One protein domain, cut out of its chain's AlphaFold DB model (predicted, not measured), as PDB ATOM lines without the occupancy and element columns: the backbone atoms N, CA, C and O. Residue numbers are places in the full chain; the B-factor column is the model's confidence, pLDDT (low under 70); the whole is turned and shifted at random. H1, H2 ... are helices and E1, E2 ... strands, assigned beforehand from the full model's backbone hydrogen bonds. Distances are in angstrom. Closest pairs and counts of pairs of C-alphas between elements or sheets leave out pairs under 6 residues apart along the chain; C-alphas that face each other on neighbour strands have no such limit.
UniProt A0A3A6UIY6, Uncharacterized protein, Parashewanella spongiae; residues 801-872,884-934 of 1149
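Overview. This is residues 801 to 872 and 884 to 934 of the 1149 residues of an uncharacterized protein of Parashewanella spongiae (UniProt A0A3A6UIY6). A small, strongly twisted sheet of four strands, E3 to E6, makes the core; the hairpin E1 and E2 forms a separate two-stranded arm, and the long helix H2 begins near edge strand E5 and reaches away from the sheet. Two short helices complete it: H1 near the opposite edge strand E3, and H3 beside the strands at the sheet's level. The printed part has 123 residues, with named elements in the order E1 E2 H1 E3 E4 H2 H3 E5 E6; the sheet order E3, E4, E6, E5 is antiparallel throughout. The class is mixed, helices and strands, with 57 residues, under half, in named elements. The whole is compact, with a radius of gyration of the C-alphas of 15.3 A and spans of 44 by 39 by 27 A.

Along the chain. In the larger sheet, E3 is residues 854 to 859 (13.4 A), E4 863 to 868 (16.4 A), E6 928 to 932 (13.7 A) and E5 922 to 925 (8.9 A). E1 is residues 806 to 811 (16.1 A), beginning at C-alpha 806 (9.645, 33.751, 182.808), and E2 is 821 to 826 (16.7 A). H2, residues 890 to 905, is 22.2 A long; H1 is 843 to 846 (5.0 A) and H3 917 to 920 (5.4 A). E6 ends at C-alpha 932 (9.408, 33.988, 166.561).

Arrangement. In the hairpin E3 and E4, N 857 and O 865 are 2.8 A apart, within hydrogen-bond range. Between E4 and E6, N 866 and O 929 are 2.8 A apart. In the hairpin E5 and E6, N 922 and O 930 are 2.8 A apart. H3 is at the sheet's level, at a height of 2.1 A; its closest C-alpha pair with E6 is Leu 919 and Val 932, 4.9 A. H2 only grazes the sheet with residues 890 to 895; its closest C-alpha pair with E5 is Asn 891 and Ile 922, 6.1 A. H1 only grazes the sheet; C-alphas 846 and 856, its closest pair with E3, are 6.8 A apart. In the hairpin E1 and E2, antiparallel at 156 degrees, N 809 and O 823 are 2.8 A apart. E2 and E5 are only just apart, at 8.2 A. Every O i to N i+4 pair of H2 is within range; H1 and H3 are too short for one, and their single O i to N i+3 pairs are within range in H3 but not in H1.

Size, cuts and confidence. The C-alphas of Pro 816 and Ala 904 are farthest apart, 48.4 A. Residues 873 to 883 are not printed, and C-alphas 872 and 884 are 10.7 A apart across the cut. The links E2 to H1 and H2 to H3 are long. The mean pLDDT of the printed part is 78.2; residues 801, 811 to 820, 845 to 853, 868 to 872 and 884 to 888 are under 70.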
ATOM      1  N   ASN A 801       0.384  28.884 185.143       61.28
ATOM      2  CA  ASN A 801       0.912  28.303 183.894       61.28
ATOM      3  C   ASN A 801       2.062  29.139 183.278       61.28
ATOM      4  O   ASN A 801       2.084  29.370 182.071       61.28
ATOM      5  N   THR A 802       2.961  29.708 184.091       73.75
ATOM      6  CA  THR A 802       4.132  30.446 183.567       73.75
ATOM      7  C   THR A 802       5.355  29.532 183.574       73.75
ATOM      8  O   THR A 802       5.632  28.961 184.628       73.75
ATOM      9  N   PRO A 803       6.104  29.418 182.463       78.69
ATOM     10  CA  PRO A 803       7.353  28.664 182.444       78.69
ATOM     11  C   PRO A 803       8.352  29.169 183.492       78.69
ATOM     12  O   PRO A 803       8.413  30.370 183.781       78.69
ATOM     13  N   ILE A 804       9.154  28.252 184.041       80.50
ATOM     14  CA  ILE A 804      10.239  28.575 184.976       80.50
ATOM     15  C   ILE A 804      11.177  29.593 184.311       80.50
ATOM     16  O   ILE A 804      11.475  29.481 183.127       80.50
ATOM     17  N   GLY A 805      11.573  30.629 185.055       80.88
ATOM     18  CA  GLY A 805      12.438  31.702 184.544       80.88
ATOM     19  C   GLY A 805      11.728  32.835 183.790       80.88
ATOM     20  O   GLY A 805      12.367  33.844 183.494       80.88
ATOM     21  N   PHE A 806      10.414  32.740 183.547       84.50
ATOM     22  CA  PHE A 806       9.645  33.751 182.808       84.50
ATOM     23  C   PHE A 806       8.630  34.505 183.683       84.50
ATOM     24  O   PHE A 806       8.237  34.070 184.769       84.50
ATOM     25  N   VAL A 807       8.198  35.668 183.197       82.94
ATOM     26  CA  VAL A 807       7.072  36.457 183.710       82.94
ATOM     27  C   VAL A 807       6.006  36.531 182.624       82.94
ATOM     28  O   VAL A 807       6.293  36.933 181.499       82.94
ATOM     29  N   LYS A 808       4.771  36.152 182.958       83.50
ATOM     30  CA  LYS A 808       3.627  36.241 182.048       83.50
ATOM     31  C   LYS A 808       2.907  37.576 182.230       83.50
ATOM     32  O   LYS A 808       2.542  37.932 183.348       83.50
ATOM     33  N   LEU A 809       2.669  38.281 181.131       78.00
ATOM     34  CA  LEU A 809       1.859  39.491 181.052       78.00
ATOM     35  C   LEU A 809       0.678  39.227 180.121       78.00
ATOM     36  O   LEU A 809       0.863  38.889 178.957       78.00
ATOM     37  N   THR A 810      -0.538  39.378 180.630       76.19
ATOM     38  CA  THR A 810      -1.757  39.156 179.851       76.19
ATOM     39  C   THR A 810      -2.392  40.499 179.528       76.19
ATOM     40  O   THR A 810      -2.869  41.188 180.430       76.19
ATOM     41  N   ASN A 811      -2.415  40.867 178.248       67.19
ATOM     42  CA  ASN A 811      -3.180  42.012 177.783       67.19
ATOM     43  C   ASN A 811      -4.645  41.582 177.639       67.19
ATOM     44  O   ASN A 811      -5.011  40.879 176.693       67.19
ATOM     45  N   ARG A 812      -5.475  41.960 178.614       59.91
ATOM     46  CA  ARG A 812      -6.929  41.844 178.494       59.91
ATOM     47  C   ARG A 812      -7.366  42.955 177.549       59.91
ATOM     48  O   ARG A 812      -7.535  44.085 177.993       59.91
ATOM     49  N   GLY A 813      -7.455  42.643 176.256       49.34
ATOM     50  CA  GLY A 813      -7.952  43.593 175.267       49.34
ATOM     51  C   GLY A 813      -9.271  44.210 175.740       49.34
ATOM     52  O   GLY A 813     -10.113  43.520 176.313       49.34
ATOM     53  N   SER A 814      -9.423  45.513 175.524       39.94
ATOM     54  CA  SER A 814     -10.591  46.313 175.913       39.94
ATOM     55  C   SER A 814     -11.878  45.934 175.164       39.94
ATOM     56  O   SER A 814     -12.953  46.421 175.506       39.94
ATOM     57  N   THR A 815     -11.802  45.035 174.178       46.06
ATOM     58  CA  THR A 815     -12.929  44.613 173.340       46.06
ATOM     59  C   THR A 815     -13.526  43.276 173.811       46.06
ATOM     60  O   THR A 815     -12.833  42.253 173.785       46.06
ATOM     61  N   PRO A 816     -14.819  43.222 174.192       43.09
ATOM     62  CA  PRO A 816     -15.500  41.970 174.522       43.09
ATOM     63  C   PRO A 816     -15.463  40.984 173.341       43.09
ATOM     64  O   PRO A 816     -15.912  41.313 172.247       43.09
ATOM     65  N   GLY A 817     -14.944  39.772 173.568       52.56
ATOM     66  CA  GLY A 817     -14.907  38.687 172.574       52.56
ATOM     67  C   GLY A 817     -13.543  38.409 171.928       52.56
ATOM     68  O   GLY A 817     -13.428  37.426 171.203       52.56
ATOM     69  N   VAL A 818     -12.508  39.210 172.206       54.72
ATOM     70  CA  VAL A 818     -11.132  38.934 171.752       54.72
ATOM     71  C   VAL A 818     -10.386  38.148 172.835       54.72
ATOM     72  O   VAL A 818     -10.340  38.580 173.988       54.72
ATOM     73  N   GLU A 819      -9.810  36.990 172.485       60.34
ATOM     74  CA  GLU A 819      -8.977  36.223 173.422       60.34
ATOM     75  C   GLU A 819      -7.797  37.089 173.914       60.34
ATOM     76  O   GLU A 819      -7.160  37.786 173.120       60.34
ATOM     77  N   PRO A 820      -7.498  37.086 175.225       66.62
ATOM     78  CA  PRO A 820      -6.450  37.929 175.774       66.62
ATOM     79  C   PRO A 820      -5.072  37.509 175.249       66.62
ATOM     80  O   PRO A 820      -4.738  36.327 175.196       66.62
ATOM     81  N   ILE A 821      -4.245  38.496 174.903       74.44
ATOM     82  CA  ILE A 821      -2.910  38.250 174.349       74.44
ATOM     83  C   ILE A 821      -1.938  37.993 175.498       74.44
ATOM     84  O   ILE A 821      -1.803  38.817 176.405       74.44
ATOM     85  N   GLU A 822      -1.238  36.865 175.454       83.00
ATOM     86  CA  GLU A 822      -0.287  36.460 176.490       83.00
ATOM     87  C   GLU A 822       1.153  36.670 176.025       83.00
ATOM     88  O   GLU A 822       1.578  36.096 175.023       83.00
ATOM     89  N   TYR A 823       1.899  37.468 176.783       82.88
ATOM     90  CA  TYR A 823       3.320  37.727 176.591       82.88
ATOM     91  C   TYR A 823       4.141  37.049 177.689       82.88
ATOM     92  O   TYR A 823       3.752  37.054 178.858       82.88
ATOM     93  N   TYR A 824       5.307  36.530 177.332       87.06
ATOM     94  CA  TYR A 824       6.260  35.867 178.208       87.06
ATOM     95  C   TYR A 824       7.595  36.602 178.133       87.06
ATOM     96  O   TYR A 824       8.204  36.716 177.069       87.06
ATOM     97  N   TYR A 825       8.039  37.105 179.279       86.25
ATOM     98  CA  TYR A 825       9.273  37.863 179.426       86.25
ATOM     99  C   TYR A 825      10.284  37.042 180.207       86.25
ATOM    100  O   TYR A 825      10.033  36.674 181.355       86.25
ATOM    101  N   ASP A 826      11.426  36.768 179.593       85.25
ATOM    102  CA  ASP A 826      12.540  36.117 180.265       85.25
ATOM    103  C   ASP A 826      13.157  37.057 181.312       85.25
ATOM    104  O   ASP A 826      13.588  38.168 180.988       85.25
ATOM    105  N   LYS A 827      13.232  36.604 182.569       84.12
ATOM    106  CA  LYS A 827      13.842  37.363 183.672       84.12
ATOM    107  C   LYS A 827      15.318  37.676 183.414       84.12
ATOM    108  O   LYS A 827      15.786  38.740 183.817       84.12
ATOM    109  N   ASP A 828      16.013  36.800 182.690       82.31
ATOM    110  CA  ASP A 828      17.436  36.944 182.370       82.31
ATOM    111  C   ASP A 828      17.689  37.674 181.048       82.31
ATOM    112  O   ASP A 828      18.841  37.945 180.704       82.31
ATOM    113  N   LYS A 829      16.622  38.006 180.306       83.56
ATOM    114  CA  LYS A 829      16.683  38.688 179.004       83.56
ATOM    115  C   LYS A 829      17.566  37.962 177.973       83.56
ATOM    116  O   LYS A 829      18.217  38.614 177.153       83.56
ATOM    117  N   VAL A 830      17.619  36.628 178.019       86.31
ATOM    118  CA  VAL A 830      18.264  35.803 176.985       86.31
ATOM    119  C   VAL A 830      17.323  35.657 175.799       86.31
ATOM    120  O   VAL A 830      17.723  35.930 174.668       86.31
ATOM    121  N   PHE A 831      16.066  35.294 176.064       87.44
ATOM    122  CA  PHE A 831      15.014  35.295 175.052       87.44
ATOM    123  C   PHE A 831      14.393  36.691 174.899       87.44
ATOM    124  O   PHE A 831      14.232  37.411 175.895       87.44
ATOM    125  N   PRO A 832      14.008  37.090 173.670       86.50
ATOM    126  CA  PRO A 832      13.176  38.271 173.478       86.50
ATOM    127  C   PRO A 832      11.771  38.041 174.067       86.50
ATOM    128  O   PRO A 832      11.419  36.912 174.413       86.50
ATOM    129  N   PRO A 833      10.934  39.087 174.178       85.50
ATOM    130  CA  PRO A 833       9.531  38.913 174.533       85.50
ATOM    131  C   PRO A 833       8.818  37.958 173.561       85.50
ATOM    132  O   PRO A 833       8.776  38.196 172.351       85.50
ATOM    133  N   MET A 834       8.234  36.892 174.104       87.38
ATOM    134  CA  MET A 834       7.515  35.870 173.336       87.38
ATOM    135  C   MET A 834       6.010  36.032 173.530       87.38
ATOM    136  O   MET A 834       5.578  36.384 174.623       87.38
ATOM    137  N   ARG A 835       5.188  35.747 172.517       87.50
ATOM    138  CA  ARG A 835       3.727  35.651 172.680       87.50
ATOM    139  C   ARG A 835       3.153  34.497 171.881       87.50
ATOM    140  O   ARG A 835       3.760  34.053 170.911       87.50
ATOM    141  N   LEU A 836       1.963  34.048 172.270       84.94
ATOM    142  CA  LEU A 836       1.215  33.077 171.476       84.94
ATOM    143  C   LEU A 836       0.753  33.709 170.145       84.94
ATOM    144  O   LEU A 836       0.359  34.885 170.144       84.94
ATOM    145  N   PRO A 837       0.780  32.957 169.028       85.31
ATOM    146  CA  PRO A 837       0.230  33.413 167.758       85.31
ATOM    147  C   PRO A 837      -1.289  33.595 167.827       85.31
ATOM    148  O   PRO A 837      -1.971  32.869 168.553       85.31
ATOM    149  N   PHE A 838      -1.825  34.535 167.045       78.94
ATOM    150  CA  PHE A 838      -3.265  34.834 167.030       78.94
ATOM    151  C   PHE A 838      -4.102  33.817 166.251       78.94
ATOM    152  O   PHE A 838      -5.274  33.617 166.560       78.94
ATOM    153  N   HIS A 839      -3.524  33.206 165.219       79.19
ATOM    154  CA  HIS A 839      -4.258  32.380 164.274       79.19
ATOM    155  C   HIS A 839      -3.869  30.909 164.429       79.19
ATOM    156  O   HIS A 839      -2.712  30.530 164.252       79.19
ATOM    157  N   ARG A 840      -4.845  30.076 164.804       81.50
ATOM    158  CA  ARG A 840      -4.686  28.617 164.824       81.50
ATOM    159  C   ARG A 840      -4.866  28.081 163.414       81.50
ATOM    160  O   ARG A 840      -5.834  28.450 162.752       81.50
ATOM    161  N   LEU A 841      -3.964  27.199 163.010       77.50
ATOM    162  CA  LEU A 841      -4.011  26.575 161.696       77.50
ATOM    163  C   LEU A 841      -5.184  25.597 161.610       77.50
ATOM    164  O   LEU A 841      -5.474  24.861 162.558       77.50
ATOM    165  N   LYS A 842      -5.872  25.590 160.468       76.88
ATOM    166  CA  LYS A 842      -6.886  24.577 160.150       76.88
ATOM    167  C   LYS A 842      -6.213  23.274 159.713       76.88
ATOM    168  O   LYS A 842      -5.067  23.276 159.276       76.88
ATOM    169  N   LYS A 843      -6.949  22.157 159.765       71.75
ATOM    170  CA  LYS A 843      -6.435  20.812 159.431       71.75
ATOM    171  C   LYS A 843      -5.798  20.728 158.031       71.75
ATOM    172  O   LYS A 843      -4.785  20.063 157.866       71.75
ATOM    173  N   ASP A 844      -6.344  21.449 157.055       70.12
ATOM    174  CA  ASP A 844      -5.830  21.441 155.677       70.12
ATOM    175  C   ASP A 844      -4.579  22.319 155.506       70.12
ATOM    176  O   ASP A 844      -3.751  22.065 154.637       70.12
ATOM    177  N   GLU A 845      -4.427  23.360 156.330       69.44
ATOM    178  CA  GLU A 845      -3.218  24.198 156.371       69.44
ATOM    179  C   GLU A 845      -2.094  23.473 157.116       69.44
ATOM    180  O   GLU A 845      -0.934  23.555 156.727       69.44
ATOM    181  N   PHE A 846      -2.463  22.702 158.140       65.44
ATOM    182  CA  PHE A 846      -1.576  21.817 158.885       65.44
ATOM    183  C   PHE A 846      -0.930  20.756 157.982       65.44
ATOM    184  O   PHE A 846       0.261  20.506 158.098       65.44
ATOM    185  N   ALA A 847      -1.685  20.184 157.036       63.91
ATOM    186  CA  ALA A 847      -1.180  19.184 156.091       63.91
ATOM    187  C   ALA A 847      -0.153  19.730 155.078       63.91
ATOM    188  O   ALA A 847       0.526  18.946 154.425       63.91
ATOM    189  N   LYS A 848      -0.049  21.058 154.926       64.44
ATOM    190  CA  LYS A 848       0.893  21.708 154.000       64.44
ATOM    191  C   LYS A 848       2.233  22.062 154.638       64.44
ATOM    192  O   LYS A 848       3.144  22.449 153.918       64.44
ATOM    193  N   LEU A 849       2.341  21.999 155.964       64.19
ATOM    194  CA  LEU A 849       3.570  22.321 156.682       64.19
ATOM    195  C   LEU A 849       4.296  21.017 157.007       64.19
ATOM    196  O   LEU A 849       3.820  20.220 157.814       64.19
ATOM    197  N   SER A 850       5.435  20.798 156.356       55.59
ATOM    198  CA  SER A 850       6.311  19.653 156.595       55.59
ATOM    199  C   SER A 850       7.059  19.808 157.927       55.59
ATOM    200  O   SER A 850       7.450  20.903 158.329       55.59
ATOM    201  N   GLY A 851       7.228  18.705 158.659       58.28
ATOM    202  CA  GLY A 851       7.971  18.680 159.919       58.28
ATOM    203  C   GLY A 851       7.892  17.314 160.595       58.28
ATOM    204  O   GLY A 851       6.798  16.843 160.896       58.28
ATOM    205  N   GLY A 852       9.047  16.685 160.841       57.44
ATOM    206  CA  GLY A 852       9.112  15.315 161.369       57.44
ATOM    207  C   GLY A 852       8.576  15.179 162.799       57.44
ATOM    208  O   GLY A 852       7.689  14.374 163.053       57.44
ATOM    209  N   PHE A 853       9.069  16.005 163.733       65.25
ATOM    210  CA  PHE A 853       8.795  15.840 165.176       65.25
ATOM    211  C   PHE A 853       7.990  16.980 165.824       65.25
ATOM    212  O   PHE A 853       7.445  16.823 166.916       65.25
ATOM    213  N   LYS A 854       7.931  18.157 165.186       75.56
ATOM    214  CA  LYS A 854       7.265  19.368 165.697       75.56
ATOM    215  C   LYS A 854       6.249  19.820 164.649       75.56
ATOM    216  O   LYS A 854       6.649  20.294 163.591       75.56
ATOM    217  N   LYS A 855       4.948  19.702 164.931       78.62
ATOM    218  CA  LYS A 855       3.908  20.098 163.969       78.62
ATOM    219  C   LYS A 855       3.369  21.483 164.302       78.62
ATOM    220  O   LYS A 855       2.962  21.746 165.434       78.62
ATOM    221  N   ALA A 856       3.394  22.394 163.332       83.88
ATOM    222  CA  ALA A 856       2.936  23.766 163.535       83.88
ATOM    223  C   ALA A 856       1.429  23.794 163.840       83.88
ATOM    224  O   ALA A 856       0.618  23.348 163.041       83.88
ATOM    225  N   SER A 857       1.036  24.342 164.991       85.38
ATOM    226  CA  SER A 857      -0.359  24.397 165.448       85.38
ATOM    227  C   SER A 857      -0.992  25.784 165.326       85.38
ATOM    228  O   SER A 857      -2.216  25.927 165.239       85.38
ATOM    229  N   ALA A 858      -0.174  26.836 165.308       86.81
ATOM    230  CA  ALA A 858      -0.626  28.211 165.136       86.81
ATOM    231  C   ALA A 858       0.485  29.069 164.529       86.81
ATOM    232  O   ALA A 858       1.655  28.884 164.857       86.81
ATOM    233  N   ILE A 859       0.125  30.042 163.698       86.69
ATOM    234  CA  ILE A 859       1.075  30.953 163.052       86.69
ATOM    235  C   ILE A 859       0.432  32.318 162.828       86.69
ATOM    236  O   ILE A 859      -0.746  32.417 162.511       86.69
ATOM    237  N   ASP A 860       1.201  33.385 162.989       83.12
ATOM    238  CA  ASP A 860       0.851  34.709 162.490       83.12
ATOM    239  C   ASP A 860       2.088  35.411 161.916       83.12
ATOM    240  O   ASP A 860       3.162  34.828 161.817       83.12
ATOM    241  N   SER A 861       1.947  36.686 161.545       77.00
ATOM    242  CA  SER A 861       3.028  37.476 160.935       77.00
ATOM    243  C   SER A 861       4.335  37.567 161.743       77.00
ATOM    244  O   SER A 861       5.346  37.991 161.191       77.00
ATOM    245  N   GLN A 862       4.320  37.251 163.042       79.25
ATOM    246  CA  GLN A 862       5.456  37.443 163.948       79.25
ATOM    247  C   GLN A 862       5.819  36.201 164.764       79.25
ATOM    248  O   GLN A 862       6.968  36.096 165.187       79.25
ATOM    249  N   TYR A 863       4.878  35.294 165.029       88.19
ATOM    250  CA  TYR A 863       5.110  34.136 165.892       88.19
ATOM    251  C   TYR A 863       4.526  32.863 165.294       88.19
ATOM    252  O   TYR A 863       3.500  32.885 164.618       88.19
ATOM    253  N   ILE A 864       5.157  31.742 165.623       88.94
ATOM    254  CA  ILE A 864       4.720  30.392 165.285       88.94
ATOM    255  C   ILE A 864       4.686  29.542 166.556       88.94
ATOM    256  O   ILE A 864       5.425  29.775 167.513       88.94
ATOM    257  N   SER A 865       3.766  28.591 166.628       90.06
ATOM    258  CA  SER A 865       3.707  27.599 167.695       90.06
ATOM    259  C   SER A 865       3.617  26.208 167.121       90.06
ATOM    260  O   SER A 865       2.954  25.997 166.110       90.06
ATOM    261  N   PHE A 866       4.244  25.279 167.823       87.50
ATOM    262  CA  PHE A 866       4.291  23.871 167.498       87.50
ATOM    263  C   PHE A 866       3.671  23.079 168.639       87.50
ATOM    264  O   PHE A 866       3.936  23.369 169.813       87.50
ATOM    265  N   ASP A 867       2.879  22.079 168.278       81.38
ATOM    266  CA  ASP A 867       2.496  21.011 169.183       81.38
ATOM    267  C   ASP A 867       3.513  19.874 168.974       81.38
ATOM    268  O   ASP A 867       3.739  19.413 167.854       81.38
ATOM    269  N   ALA A 868       4.194  19.487 170.048       68.25
ATOM    270  CA  ALA A 868       4.987  18.267 170.092       68.25
ATOM    271  C   ALA A 868       4.014  17.137 170.447       68.25
ATOM    272  O   ALA A 868       3.350  17.220 171.483       68.25
ATOM    273  N   GLU A 869       3.858  16.145 169.570       56.53
ATOM    274  CA  GLU A 869       2.908  15.052 169.793       56.53
ATOM    275  C   GLU A 869       3.248  14.301 171.094       56.53
ATOM    276  O   GLU A 869       4.378  13.862 171.297       56.53
ATOM    277  N   ASP A 870       2.258  14.155 171.985       42.75
ATOM    278  CA  ASP A 870       2.279  13.109 173.010       42.75
ATOM    279  C   ASP A 870       2.176  11.781 172.242       42.75
ATOM    280  O   ASP A 870       1.123  11.461 171.689       42.75
ATOM    281  N   THR A 871       3.259  11.009 172.186       39.81
ATOM    282  CA  THR A 871       3.299   9.634 171.662       39.81
ATOM    283  C   THR A 871       2.425   8.705 172.519       39.81
ATOM    284  O   THR A 871       2.932   7.896 173.295       39.81
ATOM    285  N   GLN A 872       1.099   8.841 172.443       36.06
ATOM    286  CA  GLN A 872       0.149   7.920 173.077       36.06
ATOM    287  C   GLN A 872      -0.362   6.825 172.130       36.06
ATOM    288  O   GLN A 872      -0.905   5.843 172.626       36.06
ATOM    289  N   GLY A 884      10.470  11.791 174.893       39.44
ATOM    290  CA  GLY A 884       9.541  12.072 175.987       39.44
ATOM    291  C   GLY A 884       8.879  13.450 175.817       39.44
ATOM    292  O   GLY A 884       9.394  14.303 175.089       39.44
ATOM    293  N   PRO A 885       7.743  13.707 176.489       44.66
ATOM    294  CA  PRO A 885       7.053  14.985 176.381       44.66
ATOM    295  C   PRO A 885       7.984  16.133 176.776       44.66
ATOM    296  O   PRO A 885       8.575  16.110 177.851       44.66
ATOM    297  N   VAL A 886       8.083  17.161 175.927       57.00
ATOM    298  CA  VAL A 886       8.965  18.311 176.166       57.00
ATOM    299  C   VAL A 886       8.579  19.007 177.479       57.00
ATOM    300  O   VAL A 886       7.493  19.590 177.603       57.00
ATOM    301  N   GLU A 887       9.478  18.927 178.461       64.00
ATOM    302  CA  GLU A 887       9.291  19.456 179.812       64.00
ATOM    303  C   GLU A 887       9.632  20.950 179.901       64.00
ATOM    304  O   GLU A 887      10.359  21.511 179.077       64.00
ATOM    305  N   THR A 888       9.115  21.625 180.932       61.81
ATOM    306  CA  THR A 888       9.383  23.054 181.172       61.81
ATOM    307  C   THR A 888      10.856  23.355 181.439       61.81
ATOM    308  O   THR A 888      11.300  24.475 181.180       61.81
ATOM    309  N   ASP A 889      11.615  22.361 181.899       76.62
ATOM    310  CA  ASP A 889      13.026  22.498 182.261       76.62
ATOM    311  C   ASP A 889      13.924  22.685 181.026       76.62
ATOM    312  O   ASP A 889      14.992  23.295 181.133       76.62
ATOM    313  N   ARG A 890      13.438  22.318 179.823       85.44
ATOM    314  CA  ARG A 890      14.103  22.624 178.542       85.44
ATOM    315  C   ARG A 890      14.467  24.103 178.441       85.44
ATOM    316  O   ARG A 890      15.550  24.428 177.968       85.44
ATOM    317  N   ASN A 891      13.589  25.008 178.882       87.88
ATOM    318  CA  ASN A 891      13.834  26.446 178.752       87.88
ATOM    319  C   ASN A 891      15.071  26.901 179.537       87.88
ATOM    320  O   ASN A 891      15.827  27.732 179.037       87.88
ATOM    321  N   GLU A 892      15.286  26.372 180.742       88.00
ATOM    322  CA  GLU A 892      16.431  26.741 181.582       88.00
ATOM    323  C   GLU A 892      17.726  26.087 181.084       88.00
ATOM    324  O   GLU A 892      18.746  26.773 180.967       88.00
ATOM    325  N   ILE A 893      17.676  24.810 180.680       86.81
ATOM    326  CA  ILE A 893      18.814  24.112 180.054       86.81
ATOM    327  C   ILE A 893      19.259  24.865 178.795       86.81
ATOM    328  O   ILE A 893      20.426  25.232 178.640       86.81
ATOM    329  N   PHE A 894      18.313  25.180 177.914       89.50
ATOM    330  CA  PHE A 894      18.606  25.849 176.655       89.50
ATOM    331  C   PHE A 894      19.057  27.299 176.857       89.50
ATOM    332  O   PHE A 894      19.978  27.771 176.188       89.50
ATOM    333  N   LYS A 895      18.487  28.009 177.837       91.00
ATOM    334  CA  LYS A 895      18.978  29.328 178.249       91.00
ATOM    335  C   LYS A 895      20.441  29.259 178.699       91.00
ATOM    336  O   LYS A 895      21.219  30.146 178.342       91.00
ATOM    337  N   SER A 896      20.825  28.235 179.462       91.44
ATOM    338  CA  SER A 896      22.217  28.015 179.868       91.44
ATOM    339  C   SER A 896      23.131  27.835 178.650       91.44
ATOM    340  O   SER A 896      24.136  28.544 178.527       91.44
ATOM    341  N   LYS A 897      22.727  26.995 177.682       93.25
ATOM    342  CA  LYS A 897      23.443  26.823 176.405       93.25
ATOM    343  C   LYS A 897      23.598  28.152 175.653       93.25
ATOM    344  O   LYS A 897      24.711  28.528 175.291       93.25
ATOM    345  N   LEU A 898      22.525  28.935 175.507       94.44
ATOM    346  CA  LEU A 898      22.567  30.243 174.839       94.44
ATOM    347  C   LEU A 898      23.448  31.273 175.563       94.44
ATOM    348  O   LEU A 898      24.089  32.094 174.906       94.44
ATOM    349  N   LYS A 899      23.520  31.249 176.902       94.38
ATOM    350  CA  LYS A 899      24.448  32.104 177.664       94.38
ATOM    351  C   LYS A 899      25.908  31.749 177.351       94.38
ATOM    352  O   LYS A 899      26.705  32.667 177.156       94.38
ATOM    353  N   LYS A 900      26.245  30.456 177.244       95.31
ATOM    354  CA  LYS A 900      27.583  29.998 176.822       95.31
ATOM    355  C   LYS A 900      27.902  30.416 175.388       95.31
ATOM    356  O   LYS A 900      28.962  30.987 175.158       95.31
ATOM    357  N   VAL A 901      26.963  30.223 174.459       96.00
ATOM    358  CA  VAL A 901      27.084  30.683 173.061       96.00
ATOM    359  C   VAL A 901      27.358  32.186 173.015       96.00
ATOM    360  O   VAL A 901      28.314  32.623 172.388       96.00
ATOM    361  N   LYS A 902      26.572  32.991 173.742       95.38
ATOM    362  CA  LYS A 902      26.753  34.449 173.791       95.38
ATOM    363  C   LYS A 902      28.140  34.847 174.300       95.38
ATOM    364  O   LYS A 902      28.739  35.784 173.775       95.38
ATOM    365  N   ALA A 903      28.627  34.153 175.331       95.75
ATOM    366  CA  ALA A 903      29.951  34.380 175.896       95.75
ATOM    367  C   ALA A 903      31.064  34.004 174.906       95.75
ATOM    368  O   ALA A 903      31.967  34.809 174.699       95.75
ATOM    369  N   ALA A 904      30.957  32.843 174.252       96.62
ATOM    370  CA  ALA A 904      31.908  32.363 173.248       96.62
ATOM    371  C   ALA A 904      31.993  33.289 172.023       96.62
ATOM    372  O   ALA A 904      33.082  33.585 171.540       96.62
ATOM    373  N   LEU A 905      30.853  33.818 171.567       95.94
ATOM    374  CA  LEU A 905      30.806  34.794 170.475       95.94
ATOM    375  C   LEU A 905      31.321  36.187 170.886       95.94
ATOM    376  O   LEU A 905      31.597  37.019 170.025       95.94
ATOM    377  N   GLY A 906      31.436  36.484 172.188       94.31
ATOM    378  CA  GLY A 906      31.898  37.786 172.684       94.31
ATOM    379  C   GLY A 906      30.940  38.951 172.392       94.31
ATOM    380  O   GLY A 906      31.356  40.110 172.345       94.31
ATOM    381  N   ILE A 907      29.651  38.667 172.191       89.94
ATOM    382  CA  ILE A 907      28.663  39.647 171.719       89.94
ATOM    383  C   ILE A 907      27.860  40.287 172.858       89.94
ATOM    384  O   ILE A 907      27.452  39.652 173.833       89.94
ATOM    385  N   LYS A 908      27.533  41.575 172.698       85.75
ATOM    386  CA  LYS A 908      26.605  42.284 173.601       85.75
ATOM    387  C   LYS A 908      25.138  42.063 173.210       85.75
ATOM    388  O   LYS A 908      24.274  41.984 174.088       85.75
ATOM    389  N   SER A 909      24.872  41.927 171.911       86.50
ATOM    390  CA  SER A 909      23.544  41.802 171.299       86.50
ATOM    391  C   SER A 909      23.538  40.704 170.237       86.50
ATOM    392  O   SER A 909      24.563  40.479 169.605       86.50
ATOM    393  N   TRP A 910      22.382  40.075 170.022       85.31
ATOM    394  CA  TRP A 910      22.175  39.031 169.012       85.31
ATOM    395  C   TRP A 910      21.900  39.579 167.604       85.31
ATOM    396  O   TRP A 910      21.879  38.811 166.656       85.31
ATOM    397  N   ALA A 911      21.701  40.891 167.434       81.12
ATOM    398  CA  ALA A 911      21.192  41.491 166.191       81.12
ATOM    399  C   ALA A 911      22.037  41.252 164.918       81.12
ATOM    400  O   ALA A 911      21.559  41.533 163.824       81.12
ATOM    401  N   GLN A 912      23.274  40.770 165.050       80.44
ATOM    402  CA  GLN A 912      24.197  40.505 163.938       80.44
ATOM    403  C   GLN A 912      24.698  39.054 163.926       80.44
ATOM    404  O   GLN A 912      25.717  38.764 163.317       80.44
ATOM    405  N   CYS A 913      24.005  38.147 164.612       88.88
ATOM    406  CA  CYS A 913      24.381  36.740 164.681       88.88
ATOM    407  C   CYS A 913      23.437  35.882 163.843       88.88
ATOM    408  O   CYS A 913      22.246  36.169 163.725       88.88
ATOM    409  N   SER A 914      23.963  34.785 163.321       93.50
ATOM    410  CA  SER A 914      23.184  33.710 162.697       93.50
ATOM    411  C   SER A 914      22.305  32.956 163.707       93.50
ATOM    412  O   SER A 914      21.311  32.338 163.335       93.50
ATOM    413  N   ILE A 915      22.630  33.032 165.001       94.44
ATOM    414  CA  ILE A 915      21.823  32.472 166.088       94.44
ATOM    415  C   ILE A 915      20.918  33.561 166.662       94.44
ATOM    416  O   ILE A 915      21.388  34.563 167.204       94.44
ATOM    417  N   GLN A 916      19.606  33.330 166.611       92.88
ATOM    418  CA  GLN A 916      18.602  34.204 167.218       92.88
ATOM    419  C   GLN A 916      17.807  33.434 168.282       92.88
ATOM    420  O   GLN A 916      17.040  32.537 167.924       92.88
ATOM    421  N   PRO A 917      17.907  33.787 169.582       91.19
ATOM    422  CA  PRO A 917      17.188  33.087 170.651       91.19
ATOM    423  C   PRO A 917      15.676  32.981 170.429       91.19
ATOM    424  O   PRO A 917      15.077  31.956 170.729       91.19
ATOM    425  N   GLY A 918      15.053  34.026 169.870       89.38
ATOM    426  CA  GLY A 918      13.613  34.036 169.603       89.38
ATOM    427  C   GLY A 918      13.160  32.959 168.612       89.38
ATOM    428  O   GLY A 918      12.050  32.451 168.754       89.38
ATOM    429  N   LEU A 919      14.012  32.582 167.653       91.31
ATOM    430  CA  LEU A 919      13.701  31.562 166.644       91.31
ATOM    431  C   LEU A 919      13.757  30.137 167.214       91.31
ATOM    432  O   LEU A 919      13.091  29.250 166.701       91.31
ATOM    433  N   GLN A 920      14.495  29.927 168.308       90.12
ATOM    434  CA  GLN A 920      14.622  28.613 168.961       90.12
ATOM    435  C   GLN A 920      13.364  28.219 169.754       90.12
ATOM    436  O   GLN A 920      13.131  27.046 170.054       90.12
ATOM    437  N   GLY A 921      12.558  29.224 170.103       89.75
ATOM    438  CA  GLY A 921      11.299  29.082 170.815       89.75
ATOM    439  C   GLY A 921      11.417  28.709 172.292       89.75
ATOM    440  O   GLY A 921      12.437  28.226 172.780       89.75
ATOM    441  N   ILE A 922      10.325  28.941 173.015       90.25
ATOM    442  CA  ILE A 922      10.174  28.606 174.433       90.25
ATOM    443  C   ILE A 922       9.028  27.616 174.623       90.25
ATOM    444  O   ILE A 922       8.000  27.691 173.949       90.25
ATOM    445  N   VAL A 923       9.183  26.710 175.580       89.00
ATOM    446  CA  VAL A 923       8.121  25.807 176.028       89.00
ATOM    447  C   VAL A 923       7.178  26.611 176.914       89.00
ATOM    448  O   VAL A 923       7.508  26.927 178.058       89.00
ATOM    449  N   VAL A 924       6.026  27.004 176.375       82.44
ATOM    450  CA  VAL A 924       5.031  27.829 177.089       82.44
ATOM    451  C   VAL A 924       4.159  26.996 178.032       82.44
ATOM    452  O   VAL A 924       3.686  27.496 179.051       82.44
ATOM    453  N   ARG A 925       3.955  25.723 177.689       77.44
ATOM    454  CA  ARG A 925       3.302  24.671 178.481       77.44
ATOM    455  C   ARG A 925       3.763  23.312 177.945       77.44
ATOM    456  O   ARG A 925       4.295  23.265 176.837       77.44
ATOM    457  N   LYS A 926       3.557  22.235 178.706       75.31
ATOM    458  CA  LYS A 926       3.962  20.870 178.320       75.31
ATOM    459  C   LYS A 926       3.539  20.559 176.875       75.31
ATOM    460  O   LYS A 926       2.386  20.807 176.521       75.31
ATOM    461  N   GLY A 927       4.490  20.096 176.061       72.50
ATOM    462  CA  GLY A 927       4.259  19.733 174.657       72.50
ATOM    463  C   GLY A 927       3.983  20.900 173.698       72.50
ATOM    464  O   GLY A 927       3.627  20.657 172.554       72.50
ATOM    465  N   LYS A 928       4.129  22.168 174.117       84.19
ATOM    466  CA  LYS A 928       3.907  23.327 173.236       84.19
ATOM    467  C   LYS A 928       5.095  24.277 173.217       84.19
ATOM    468  O   LYS A 928       5.396  24.924 174.225       84.19
ATOM    469  N   ILE A 929       5.705  24.419 172.044       89.12
ATOM    470  CA  ILE A 929       6.823  25.333 171.792       89.12
ATOM    471  C   ILE A 929       6.304  26.539 171.012       89.12
ATOM    472  O   ILE A 929       5.576  26.387 170.037       89.12
ATOM    473  N   THR A 930       6.680  27.746 171.422       90.44
ATOM    474  CA  THR A 930       6.340  28.990 170.722       90.44
ATOM    475  C   THR A 930       7.614  29.736 170.356       90.44
ATOM    476  O   THR A 930       8.414  30.043 171.237       90.44
ATOM    477  N   ALA A 931       7.780  30.053 169.073       91.69
ATOM    478  CA  ALA A 931       8.944  30.724 168.502       91.69
ATOM    479  C   ALA A 931       8.549  32.007 167.752       91.69
ATOM    480  O   ALA A 931       7.385  32.225 167.410       91.69
ATOM    481  N   VAL A 932       9.531  32.872 167.505       89.81
ATOM    482  CA  VAL A 932       9.408  33.988 166.561       89.81
ATOM    483  C   VAL A 932       9.402  33.412 165.147       89.81
ATOM    484  O   VAL A 932      10.168  32.502 164.842       89.81
ATOM    485  N   PHE A 933       8.546  33.941 164.281       85.75
ATOM    486  CA  PHE A 933       8.485  33.537 162.883       85.75
ATOM    487  C   PHE A 933       9.668  34.142 162.107       85.75
ATOM    488  O   PHE A 933       9.748  35.360 161.918       85.75
ATOM    489  N   GLY A 934      10.617  33.289 161.714       82.31
ATOM    490  CA  GLY A 934      11.880  33.693 161.087       82.31
ATOM    491  C   GLY A 934      11.861  33.787 159.563       82.31
ATOM    492  O   GLY A 934      12.751  34.425 159.010       82.31
TER     493      GLY A 934